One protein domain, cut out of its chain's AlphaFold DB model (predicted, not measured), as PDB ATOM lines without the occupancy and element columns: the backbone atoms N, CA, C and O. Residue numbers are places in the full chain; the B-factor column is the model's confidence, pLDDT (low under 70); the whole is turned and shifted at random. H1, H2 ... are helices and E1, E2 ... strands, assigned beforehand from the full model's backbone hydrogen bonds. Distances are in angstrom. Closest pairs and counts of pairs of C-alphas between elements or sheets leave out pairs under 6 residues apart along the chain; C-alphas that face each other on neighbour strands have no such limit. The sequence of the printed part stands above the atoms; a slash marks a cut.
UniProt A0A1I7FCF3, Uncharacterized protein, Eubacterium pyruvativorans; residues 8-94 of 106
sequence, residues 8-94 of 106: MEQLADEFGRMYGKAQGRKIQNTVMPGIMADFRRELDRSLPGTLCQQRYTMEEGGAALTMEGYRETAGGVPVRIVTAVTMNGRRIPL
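AT A GLANCE: This is residues 8 to 94 of the 106 residues of an uncharacterized protein of Eubacterium pyruvativorans (UniProt A0A1I7FCF3). A long, strongly twisted sheet of four strands has helices H1 and H3 over one face, while H2 joins them at one end of a rod-like whole. The link between H1 and H2 lies at one end of the rod and the turn of the E2 and E3 hairpin at the other. The printed part has 87 residues, in the order H1 H2 H3 E1 E2 E3 E4, of mixed class. The sheet, E1 - E2 - E3 - E4, is antiparallel; the whole is compact, with a radius of gyration of the C-alphas of 13.7 A and spans of 44 by 21 by 21 A.

IN THESE COORDINATES: H1, residues 8 to 19, begins at C-alpha 8 (-16.022, 47.437, 30.226). H2 holds residues 21 to 30 and H3 residues 32 to 45, 20.0 A long. E1 is residues 51 to 57, E2 residues 64 to 74, 31.6 A, E3 residues 77 to 87, 30.3 A, and E4 residues 90 to 93, ending at C-alpha 93 (-24.830, 42.171, 27.096).

HOW THE PARTS SIT: The strands form a meander, each the antiparallel neighbour of the one before. N 54 and O 67 are 2.9 A apart between E1 and E2, N 72 and O 79 2.8 A between E2 and E3, and N 92 and O 85 2.7 A between E3 and E4, within hydrogen-bond range. H1 and H3 are on the same face, making two layers, helices on one face of a sheet. The closest C-alphas of H3 and E2 are those of Leu 43 and Arg 71, 5.9 A. H1 is over E3 and E4 at a height over the sheet of 10.6 A. H1 and H2 touch at Gly 16 and Gly 24, their closest C-alphas, 4.0 A, with a steep tilt of 51 degrees, opposite ways. H2 is not on the sheet. In H1, H2 and H3 every O i to N i+4 pair is within hydrogen-bond range.

THE WHOLE: The two C-alphas farthest apart, those of Gly 20 and Gly 76, are 44.1 A apart. The printed part has no cut and no long link. Mean pLDDT of the printed part is 83.2; residues 60 to 61 and 93 are under 70.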
ATOM      1  N   MET A   8     -17.482  47.327  30.283       76.81
ATOM      2  CA  MET A   8     -16.022  47.437  30.226       76.81
ATOM      3  C   MET A   8     -15.336  46.836  31.456       76.81
ATOM      4  O   MET A   8     -14.275  46.233  31.324       76.81
ATOM      5  N   GLU A   9     -15.923  46.971  32.648       80.25
ATOM      6  CA  GLU A   9     -15.426  46.319  33.865       80.25
ATOM      7  C   GLU A   9     -15.646  44.810  33.808       80.25
ATOM      8  O   GLU A   9     -14.756  44.054  34.179       80.25
ATOM      9  N   GLN A  10     -16.797  44.357  33.297       81.44
ATOM     10  CA  GLN A  10     -17.045  42.925  33.091       81.44
ATOM     11  C   GLN A  10     -16.030  42.336  32.108       81.44
ATOM     12  O   GLN A  10     -15.467  41.273  32.350       81.44
ATOM     13  N   LEU A  11     -15.741  43.062  31.031       80.88
ATOM     14  CA  LEU A  11     -14.731  42.688  30.058       80.88
ATOM     15  C   LEU A  11     -13.329  42.626  30.681       80.88
ATOM     16  O   LEU A  11     -12.600  41.662  30.470       80.88
ATOM     17  N   ALA A  12     -12.962  43.633  31.477       83.38
ATOM     18  CA  ALA A  12     -11.683  43.684  32.177       83.38
ATOM     19  C   ALA A  12     -11.542  42.567  33.219       83.38
ATOM     20  O   ALA A  12     -10.452  42.013  33.366       83.38
ATOM     21  N   ASP A  13     -12.628  42.210  33.910       85.31
ATOM     22  CA  ASP A  13     -12.685  41.069  34.825       85.31
ATOM     23  C   ASP A  13     -12.441  39.755  34.064       85.31
ATOM     24  O   ASP A  13     -11.650  38.927  34.518       85.31
ATOM     25  N   GLU A  14     -13.060  39.561  32.894       84.38
ATOM     26  CA  GLU A  14     -12.853  38.352  32.087       84.38
ATOM     27  C   GLU A  14     -11.435  38.294  31.489       84.38
ATOM     28  O   GLU A  14     -10.761  37.267  31.602       84.38
ATOM     29  N   PHE A  15     -10.913  39.402  30.950       84.94
ATOM     30  CA  PHE A  15      -9.506  39.478  30.546       84.94
ATOM     31  C   PHE A  15      -8.563  39.251  31.734       84.94
ATOM     32  O   PHE A  15      -7.533  38.591  31.602       84.94
ATOM     33  N   GLY A  16      -8.928  39.752  32.913       85.69
ATOM     34  CA  GLY A  16      -8.190  39.572  34.155       85.69
ATOM     35  C   GLY A  16      -8.171  38.126  34.649       85.69
ATOM     36  O   GLY A  16      -7.190  37.716  35.267       85.69
ATOM     37  N   ARG A  17      -9.211  37.336  34.359       84.62
ATOM     38  CA  ARG A  17      -9.232  35.888  34.626       84.62
ATOM     39  C   ARG A  17      -8.310  35.115  33.691       84.62
ATOM     40  O   ARG A  17      -7.697  34.153  34.135       84.62
ATOM     41  N   MET A  18      -8.214  35.528  32.429       83.25
ATOM     42  CA  MET A  18      -7.395  34.838  31.429       83.25
ATOM     43  C   MET A  18      -5.907  35.175  31.533       83.25
ATOM     44  O   MET A  18      -5.065  34.286  31.484       83.25
ATOM     45  N   TYR A  19      -5.591  36.461  31.675       82.62
ATOM     46  CA  TYR A  19      -4.225  36.981  31.566       82.62
ATOM     47  C   TYR A  19      -3.691  37.579  32.874       82.62
ATOM     48  O   TYR A  19      -2.580  38.103  32.924       82.62
ATOM     49  N   GLY A  20      -4.484  37.533  33.947       86.56
ATOM     50  CA  GLY A  20      -4.190  38.188  35.218       86.56
ATOM     51  C   GLY A  20      -4.736  39.619  35.288       86.56
ATOM     52  O   GLY A  20      -4.803  40.348  34.298       86.56
ATOM     53  N   LYS A  21      -5.123  40.053  36.497       85.75
ATOM     54  CA  LYS A  21      -5.801  41.345  36.741       85.75
ATOM     55  C   LYS A  21      -5.058  42.560  36.168       85.75
ATOM     56  O   LYS A  21      -5.699  43.495  35.695       85.75
ATOM     57  N   ALA A  22      -3.724  42.554  36.215       84.50
ATOM     58  CA  ALA A  22      -2.905  43.641  35.680       84.50
ATOM     59  C   ALA A  22      -3.024  43.741  34.150       84.50
ATOM     60  O   ALA A  22      -3.253  44.830  33.623       84.50
ATOM     61  N   GLN A  23      -2.952  42.605  33.452       82.38
ATOM     62  CA  GLN A  23      -3.091  42.558  31.999       82.38
ATOM     63  C   GLN A  23      -4.531  42.862  31.570       82.38
ATOM     64  O   GLN A  23      -4.727  43.609  30.617       82.38
ATOM     65  N   GLY A  24      -5.542  42.392  32.312       83.56
ATOM     66  CA  GLY A  24      -6.944  42.734  32.044       83.56
ATOM     67  C   GLY A  24      -7.220  44.239  32.094       83.56
ATOM     68  O   GLY A  24      -7.824  44.791  31.175       83.56
ATOM     69  N   ARG A  25      -6.680  44.935  33.104       84.69
ATOM     70  CA  ARG A  25      -6.739  46.406  33.176       84.69
ATOM     71  C   ARG A  25      -5.945  47.086  32.063       84.69
ATOM     72  O   ARG A  25      -6.384  48.107  31.543       84.69
ATOM     73  N   LYS A  26      -4.784  46.542  31.685       84.56
ATOM     74  CA  LYS A  26      -3.996  47.064  30.560       84.56
ATOM     75  C   LYS A  26      -4.802  46.982  29.263       84.56
ATOM     76  O   LYS A  26      -4.990  48.004  28.619       84.56
ATOM     77  N   ILE A  27      -5.367  45.817  28.946       83.44
ATOM     78  CA  ILE A  27      -6.218  45.600  27.767       83.44
ATOM     79  C   ILE A  27      -7.398  46.581  27.754       83.44
ATOM     80  O   ILE A  27      -7.624  47.244  26.740       83.44
ATOM     81  N   GLN A  28      -8.094  46.735  28.885       83.12
ATOM     82  CA  GLN A  28      -9.196  47.690  29.040       83.12
ATOM     83  C   GLN A  28      -8.782  49.135  28.720       83.12
ATOM     84  O   GLN A  28      -9.546  49.862  28.091       83.12
ATOM     85  N   ASN A  29      -7.587  49.555  29.137       82.81
ATOM     86  CA  ASN A  29      -7.145  50.944  29.007       82.81
ATOM     87  C   ASN A  29      -6.400  51.239  27.700       82.81
ATOM     88  O   ASN A  29      -6.376  52.390  27.274       82.81
ATOM     89  N   THR A  30      -5.780  50.241  27.067       84.44
ATOM     90  CA  THR A  30      -4.911  50.462  25.898       84.44
ATOM     91  C   THR A  30      -5.468  49.873  24.612       84.44
ATOM     92  O   THR A  30      -5.358  50.497  23.562       84.44
ATOM     93  N   VAL A  31      -6.065  48.680  24.667       85.06
ATOM     94  CA  VAL A  31      -6.510  47.953  23.465       85.06
ATOM     95  C   VAL A  31      -7.977  48.245  23.170       85.06
ATOM     96  O   VAL A  31      -8.338  48.556  22.035       85.06
ATOM     97  N   MET A  32      -8.826  48.206  24.198       83.25
ATOM     98  CA  MET A  32     -10.268  48.396  24.041       83.25
ATOM     99  C   MET A  32     -10.675  49.743  23.431       83.25
ATOM    100  O   MET A  32     -11.571  49.728  22.590       83.25
ATOM    101  N   PRO A  33     -10.038  50.889  23.751       84.19
ATOM    102  CA  PRO A  33     -10.361  52.149  23.081       84.19
ATOM    103  C   PRO A  33     -10.101  52.099  21.570       84.19
ATOM    104  O   PRO A  33     -10.889  52.636  20.794       84.19
ATOM    105  N   GLY A  34      -9.032  51.414  21.146       85.88
ATOM    106  CA  GLY A  34      -8.723  51.202  19.732       85.88
ATOM    107  C   GLY A  34      -9.773  50.335  19.040       85.88
ATOM    108  O   GLY A  34     -10.286  50.718  17.992       85.88
ATOM    109  N   ILE A  35     -10.159  49.222  19.672       87.25
ATOM    110  CA  ILE A  35     -11.233  48.340  19.189       87.25
ATOM    111  C   ILE A  35     -12.564  49.100  19.079       87.25
ATOM    112  O   ILE A  35     -13.246  48.999  18.063       87.25
ATOM    113  N   MET A  36     -12.925  49.907  20.084       83.88
ATOM    114  CA  MET A  36     -14.139  50.736  20.039       83.88
ATOM    115  C   MET A  36     -14.106  51.747  18.897       83.88
ATOM    116  O   MET A  36     -15.110  51.938  18.213       83.88
ATOM    117  N   ALA A  37     -12.972  52.425  18.707       85.69
ATOM    118  CA  ALA A  37     -12.825  53.418  17.652       85.69
ATOM    119  C   ALA A  37     -12.933  52.783  16.261       85.69
ATOM    120  O   ALA A  37     -13.558  53.361  15.372       85.69
ATOM    121  N   ASP A  38     -12.357  51.597  16.087       89.00
ATOM    122  CA  ASP A  38     -12.457  50.821  14.857       89.00
ATOM    123  C   ASP A  38     -13.897  50.358  14.596       89.00
ATOM    124  O   ASP A  38     -14.476  50.698  13.565       89.00
ATOM    125  N   PHE A  39     -14.541  49.720  15.579       88.88
ATOM    126  CA  PHE A  39     -15.927  49.270  15.445       88.88
ATOM    127  C   PHE A  39     -16.895  50.427  15.178       88.88
ATOM    128  O   PHE A  39     -17.839  50.305  14.398       88.88
ATOM    129  N   ARG A  40     -16.643  51.596  15.777       85.06
ATOM    130  CA  ARG A  40     -17.407  52.818  15.508       85.06
ATOM    131  C   ARG A  40     -17.301  53.252  14.046       85.06
ATOM    132  O   ARG A  40     -18.311  53.649  13.470       85.06
ATOM    133  N   ARG A  41     -16.105  53.193  13.453       88.81
ATOM    134  CA  ARG A  41     -15.902  53.506  12.028       88.81
ATOM    135  C   ARG A  41     -16.626  52.506  11.136       88.81
ATOM    136  O   ARG A  41     -17.166  52.907  10.109       88.81
ATOM    137  N   GLU A  42     -16.664  51.243  11.539       89.62
ATOM    138  CA  GLU A  42     -17.375  50.211  10.790       89.62
ATOM    139  C   GLU A  42     -18.893  50.422  10.842       89.62
ATOM    140  O   GLU A  42     -19.560  50.438   9.808       89.62
ATOM    141  N   LEU A  43     -19.437  50.746  12.020       86.44
ATOM    142  CA  LEU A  43     -20.840  51.139  12.168       86.44
ATOM    143  C   LEU A  43     -21.206  52.355  11.305       86.44
ATOM    144  O   LEU A  43     -22.315  52.420  10.775       86.44
ATOM    145  N   ASP A  44     -20.286  53.301  11.125       85.81
ATOM    146  CA  ASP A  44     -20.503  54.468  10.263       85.81
ATOM    147  C   ASP A  44     -20.584  54.135   8.779       85.81
ATOM    148  O   ASP A  44     -21.297  54.812   8.033       85.81
ATOM    149  N   ARG A  45     -19.881  53.085   8.359       87.94
ATOM    150  CA  ARG A  45     -19.923  52.560   6.993       87.94
ATOM    151  C   ARG A  45     -21.104  51.624   6.770       87.94
ATOM    152  O   ARG A  45     -21.548  51.471   5.635       87.94
ATOM    153  N   SER A  46     -21.616  51.017   7.840       87.00
ATOM    154  CA  SER A  46     -22.764  50.122   7.783       87.00
ATOM    155  C   SER A  46     -24.063  50.859   7.436       87.00
ATOM    156  O   SER A  46     -24.264  52.037   7.761       87.00
ATOM    157  N   LEU A  47     -24.966  50.143   6.765       86.94
ATOM    158  CA  LEU A  47     -26.300  50.650   6.465       86.94
ATOM    159  C   LEU A  47     -27.120  50.786   7.760       86.94
ATOM    160  O   LEU A  47     -27.083  49.882   8.602       86.94
ATOM    161  N   PRO A  48     -27.902  51.870   7.924       87.19
ATOM    162  CA  PRO A  48     -28.815  51.994   9.053       87.19
ATOM    163  C   PRO A  48     -29.764  50.790   9.157       87.19
ATOM    164  O   PRO A  48     -30.247  50.285   8.146       87.19
ATOM    165  N   GLY A  49     -30.018  50.320  10.377       84.25
ATOM    166  CA  GLY A  49     -30.847  49.150  10.676       84.25
ATOM    167  C   GLY A  49     -30.189  47.800  10.372       84.25
ATOM    168  O   GLY A  49     -30.804  46.765  10.608       84.25
ATOM    169  N   THR A  50     -28.952  47.778   9.863       88.88
ATOM    170  CA  THR A  50     -28.234  46.530   9.577       88.88
ATOM    171  C   THR A  50     -27.327  46.147  10.739       88.88
ATOM    172  O   THR A  50     -26.588  46.981  11.264       88.88
ATOM    173  N   LEU A  51     -27.364  44.868  11.121       88.56
ATOM    174  CA  LEU A  51     -26.450  44.312  12.112       88.56
ATOM    175  C   LEU A  51     -25.018  44.313  11.557       88.56
ATOM    176  O   LEU A  51     -24.703  43.606  10.604       88.56
ATOM    177  N   CYS A  52     -24.155  45.092  12.191       90.62
ATOM    178  CA  CYS A  52     -22.716  45.092  12.011       90.62
ATOM    179  C   CYS A  52     -22.083  44.187  13.069       90.62
ATOM    180  O   CYS A  52     -22.297  44.368  14.273       90.62
ATOM    181  N   GLN A  53     -21.281  43.225  12.621       92.12
ATOM    182  CA  GLN A  53     -20.551  42.319  13.495       92.12
ATOM    183  C   GLN A  53     -19.072  42.326  13.130       92.12
ATOM    184  O   GLN A  53     -18.724  42.035  11.988       92.12
ATOM    185  N   GLN A  54     -18.205  42.590  14.108       92.19
ATOM    186  CA  GLN A  54     -16.762  42.602  13.890       92.19
ATOM    187  C   GLN A  54     -16.039  41.740  14.915       92.19
ATOM    188  O   GLN A  54     -16.303  41.815  16.115       92.19
ATOM    189  N   ARG A  55     -15.115  40.905  14.433       90.75
ATOM    190  CA  ARG A  55     -14.298  40.027  15.272       90.75
ATOM    191  C   ARG A  55     -12.876  40.571  15.381       90.75
ATOM    192  O   ARG A  55     -12.221  40.795  14.370       90.75
ATOM    193  N   TYR A  56     -12.398  40.696  16.611       89.19
ATOM    194  CA  TYR A  56     -11.052  41.098  16.991       89.19
ATOM    195  C   TYR A  56     -10.378  39.926  17.695       89.19
ATOM    196  O   TYR A  56     -10.908  39.390  18.668       89.19
ATOM    197  N   THR A  57      -9.217  39.507  17.204       87.25
ATOM    198  CA  THR A  57      -8.450  38.409  17.805       87.25
ATOM    199  C   THR A  57      -7.196  38.986  18.437       87.25
ATOM    200  O   THR A  57      -6.494  39.762  17.797       87.25
ATOM    201  N   MET A  58      -6.929  38.635  19.693       82.31
ATOM    202  CA  MET A  58      -5.729  39.076  20.397       82.31
ATOM    203  C   MET A  58      -4.618  38.034  20.259       82.31
ATOM    204  O   MET A  58      -4.817  36.858  20.569       82.31
ATOM    205  N   GLU A  59      -3.445  38.480  19.805       72.88
ATOM    206  CA  GLU A  59      -2.285  37.614  19.559       72.88
ATOM    207  C   GLU A  59      -1.689  37.037  20.853       72.88
ATOM    208  O   GLU A  59      -1.281  35.881  20.872       72.88
ATOM    209  N   GLU A  60      -1.717  37.781  21.967       61.97
ATOM    210  CA  GLU A  60      -1.058  37.389  23.230       61.97
ATOM    211  C   GLU A  60      -1.754  36.262  24.028       61.97
ATOM    212  O   GLU A  60      -1.379  35.976  25.162       61.97
ATOM    213  N   GLY A  61      -2.731  35.555  23.453       60.31
ATOM    214  CA  GLY A  61      -3.192  34.284  24.027       60.31
ATOM    215  C   GLY A  61      -4.645  33.931  23.752       60.31
ATOM    216  O   GLY A  61      -5.370  33.539  24.665       60.31
ATOM    217  N   GLY A  62      -5.088  34.089  22.505       72.75
ATOM    218  CA  GLY A  62      -6.262  33.386  21.985       72.75
ATOM    219  C   GLY A  62      -7.630  33.969  22.340       72.75
ATOM    220  O   GLY A  62      -8.637  33.359  21.985       72.75
ATOM    221  N   ALA A  63      -7.709  35.129  23.000       80.62
ATOM    222  CA  ALA A  63      -8.990  35.801  23.184       80.62
ATOM    223  C   ALA A  63      -9.540  36.285  21.836       80.62
ATOM    224  O   ALA A  63      -8.899  37.067  21.130       80.62
ATOM    225  N   ALA A  64     -10.751  35.850  21.502       87.19
ATOM    226  CA  ALA A  64     -11.534  36.384  20.402       87.19
ATOM    227  C   ALA A  64     -12.691  37.209  20.963       87.19
ATOM    228  O   ALA A  64     -13.561  36.691  21.666       87.19
ATOM    229  N   LEU A  65     -12.695  38.492  20.624       88.75
ATOM    230  CA  LEU A  65     -13.751  39.437  20.928       88.75
ATOM    231  C   LEU A  65     -14.615  39.615  19.681       88.75
ATOM    232  O   LEU A  65     -14.105  39.913  18.610       88.75
ATOM    233  N   THR A  66     -15.921  39.449  19.798       90.38
ATOM    234  CA  THR A  66     -16.881  39.755  18.738       90.38
ATOM    235  C   THR A  66     -17.776  40.871  19.223       90.38
ATOM    236  O   THR A  66     -18.383  40.762  20.282       90.38
ATOM    237  N   MET A  67     -17.837  41.949  18.463       89.12
ATOM    238  CA  MET A  67     -18.707  43.078  18.725       89.12
ATOM    239  C   MET A  67     -19.888  43.041  17.782       89.12
ATOM    240  O   MET A  67     -19.711  42.827  16.587       89.12
ATOM    241  N   GLU A  68     -21.070  43.281  18.328       89.44
ATOM    242  CA  GLU A  68     -22.317  43.369  17.584       89.44
ATOM    243  C   GLU A  68     -22.956  44.722  17.846       89.44
ATOM    244  O   GLU A  68     -23.030  45.198  18.981       89.44
ATOM    245  N   GLY A  69     -23.467  45.339  16.796       88.62
ATOM    246  CA  GLY A  69     -24.134  46.619  16.888       88.62
ATOM    247  C   GLY A  69     -24.805  46.982  15.586       88.62
ATOM    248  O   GLY A  69     -24.685  46.278  14.594       88.62
ATOM    249  N   TYR A  70     -25.516  48.088  15.581       86.62
ATOM    250  CA  TYR A  70     -26.112  48.634  14.377       86.62
ATOM    251  C   TYR A  70     -26.134  50.153  14.475       86.62
ATOM    252  O   TYR A  70     -25.997  50.746  15.551       86.62
ATOM    253  N   ARG A  71     -26.275  50.795  13.324       86.75
ATOM    254  CA  ARG A  71     -26.522  52.227  13.244       86.75
ATOM    255  C   ARG A  71     -28.014  52.454  13.069       86.75
ATOM    256  O   ARG A  71     -28.651  51.778  12.276       86.75
ATOM    257  N   GLU A  72     -28.560  53.437  13.757       83.81
ATOM    258  CA  GLU A  72     -29.932  53.898  13.575       83.81
ATOM    259  C   GLU A  72     -29.957  55.389  13.271       83.81
ATOM    260  O   GLU A  72     -28.941  56.083  13.336       83.81
ATOM    261  N   THR A  73     -31.124  55.889  12.881       80.38
ATOM    262  CA  THR A  73     -31.365  57.324  12.754       80.38
ATOM    263  C   THR A  73     -32.526  57.695  13.656       80.38
ATOM    264  O   THR A  73     -33.674  57.394  13.349       80.38
ATOM    265  N   ALA A  74     -32.217  58.350  14.773       74.12
ATOM    266  CA  ALA A  74     -33.208  58.858  15.711       74.12
ATOM    267  C   ALA A  74     -33.316  60.373  15.516       74.12
ATOM    268  O   ALA A  74     -32.327  61.091  15.648       74.12
ATOM    269  N   GLY A  75     -34.496  60.866  15.129       75.44
ATOM    270  CA  GLY A  75     -34.715  62.304  14.921       75.44
ATOM    271  C   GLY A  75     -33.802  62.942  13.861       75.44
ATOM    272  O   GLY A  75     -33.432  64.103  13.995       75.44
ATOM    273  N   GLY A  76     -33.388  62.185  12.837       73.62
ATOM    274  CA  GLY A  76     -32.453  62.656  11.804       73.62
ATOM    275  C   GLY A  76     -30.971  62.582  12.193       73.62
ATOM    276  O   GLY A  76     -30.112  62.890  11.368       73.62
ATOM    277  N   VAL A  77     -30.650  62.131  13.410       75.50
ATOM    278  CA  VAL A  77     -29.271  61.998  13.898       75.50
ATOM    279  C   VAL A  77     -28.824  60.534  13.843       75.50
ATOM    280  O   VAL A  77     -29.548  59.660  14.323       75.50
ATOM    281  N   PRO A  78     -27.633  60.228  13.290       73.12
ATOM    282  CA  PRO A  78     -27.095  58.876  13.304       73.12
ATOM    283  C   PRO A  78     -26.674  58.453  14.716       73.12
ATOM    284  O   PRO A  78     -25.685  58.950  15.261       73.12
ATOM    285  N   VAL A  79     -27.388  57.478  15.270       78.00
ATOM    286  CA  VAL A  79     -27.082  56.839  16.555       78.00
ATOM    287  C   VAL A  79     -26.371  55.518  16.293       78.00
ATOM    288  O   VAL A  79     -26.657  54.827  15.317       78.00
ATOM    289  N   ARG A  80     -25.410  55.170  17.145       80.38
ATOM    290  CA  ARG A  80     -24.646  53.924  17.051       80.38
ATOM    291  C   ARG A  80     -24.958  53.102  18.279       80.38
ATOM    292  O   ARG A  80     -24.780  53.572  19.393       80.38
ATOM    293  N   ILE A  81     -25.431  51.889  18.083       80.12
ATOM    294  CA  ILE A  81     -25.899  51.055  19.177       80.12
ATOM    295  C   ILE A  81     -25.053  49.802  19.151       80.12
ATOM    296  O   ILE A  81     -25.167  48.990  18.240       80.12
ATOM    297  N   VAL A  82     -24.176  49.653  20.137       81.50
ATOM    298  CA  VAL A  82     -23.504  48.374  20.367       81.50
ATOM    299  C   VAL A  82     -24.427  47.562  21.264       81.50
ATOM    300  O   VAL A  82     -24.854  48.035  22.312       81.50
ATOM    301  N   THR A  83     -24.779  46.360  20.830       80.62
ATOM    302  CA  THR A  83     -25.800  45.526  21.480       80.62
ATOM    303  C   THR A  83     -25.189  44.400  22.297       80.62
ATOM    304  O   THR A  83     -25.756  43.970  23.303       80.62
ATOM    305  N   ALA A  84     -24.020  43.913  21.886       83.62
ATOM    306  CA  ALA A  84     -23.327  42.862  22.600       83.62
ATOM    307  C   ALA A  84     -21.836  42.851  22.309       83.62
ATOM    308  O   ALA A  84     -21.369  43.229  21.232       83.62
ATOM    309  N   VAL A  85     -21.106  42.335  23.290       86.25
ATOM    310  CA  VAL A  85     -19.703  41.981  23.150       86.25
ATOM    311  C   VAL A  85     -19.545  40.538  23.594       86.25
ATOM    312  O   VAL A  85     -19.803  40.200  24.741       86.25
ATOM    313  N   THR A  86     -19.137  39.662  22.690       87.06
ATOM    314  CA  THR A  86     -18.895  38.250  22.977       87.06
ATOM    315  C   THR A  86     -17.401  38.013  23.090       87.06
ATOM    316  O   THR A  86     -16.668  38.274  22.144       87.06
ATOM    317  N   MET A  87     -16.935  37.486  24.218       86.06
ATOM    318  CA  MET A  87     -15.532  37.118  24.402       86.06
ATOM    319  C   MET A  87     -15.424  35.607  24.593       86.06
ATOM    320  O   MET A  87     -16.035  35.058  25.507       86.06
ATOM    321  N   ASN A  88     -14.684  34.920  23.718       83.19
ATOM    322  CA  ASN A  88     -14.506  33.457  23.754       83.19
ATOM    323  C   ASN A  88     -15.825  32.668  23.875       83.19
ATOM    324  O   ASN A  88     -15.923  31.700  24.624       83.19
ATOM    325  N   GLY A  89     -16.869  33.112  23.167       78.56
ATOM    326  CA  GLY A  89     -18.199  32.489  23.194       78.56
ATOM    327  C   GLY A  89     -19.102  32.935  24.350       78.56
ATOM    328  O   GLY A  89     -20.285  32.601  24.356       78.56
ATOM    329  N   ARG A  90     -18.603  33.736  25.300       81.81
ATOM    330  CA  ARG A  90     -19.414  34.320  26.374       81.81
ATOM    331  C   ARG A  90     -19.937  35.694  25.964       81.81
ATOM    332  O   ARG A  90     -19.162  36.640  25.848       81.81
ATOM    333  N   ARG A  91     -21.252  35.805  25.768       81.31
ATOM    334  CA  ARG A  91     -21.929  37.074  25.461       81.31
ATOM    335  C   ARG A  91     -22.015  37.941  26.718       81.31
ATOM    336  O   ARG A  91     -22.592  37.527  27.722       81.31
ATOM    337  N   ILE A  92     -21.455  39.140  26.646       78.00
ATOM    338  CA  ILE A  92     -21.573  40.206  27.639       78.00
ATOM    339  C   ILE A  92     -22.583  41.205  27.058       78.00
ATOM    340  O   ILE A  92     -22.269  41.898  26.083       78.00
ATOM    341  N   PRO A  93     -23.829  41.229  27.568       66.00
ATOM    342  CA  PRO A  93     -24.830  42.171  27.096       66.00
ATOM    343  C   PRO A  93     -24.407  43.591  27.470       66.00
ATOM    344  O   PRO A  93     -24.006  43.858  28.606       66.00
ATOM    345  N   LEU A  94     -24.499  44.500  26.503       70.00
ATOM    346  CA  LEU A  94     -24.257  45.910  26.747       70.00
ATOM    347  C   LEU A  94     -25.554  46.543  27.229       70.00
ATOM    348  O   LEU A  94     -26.493  46.715  26.459       70.00
TER     349      LEU A  94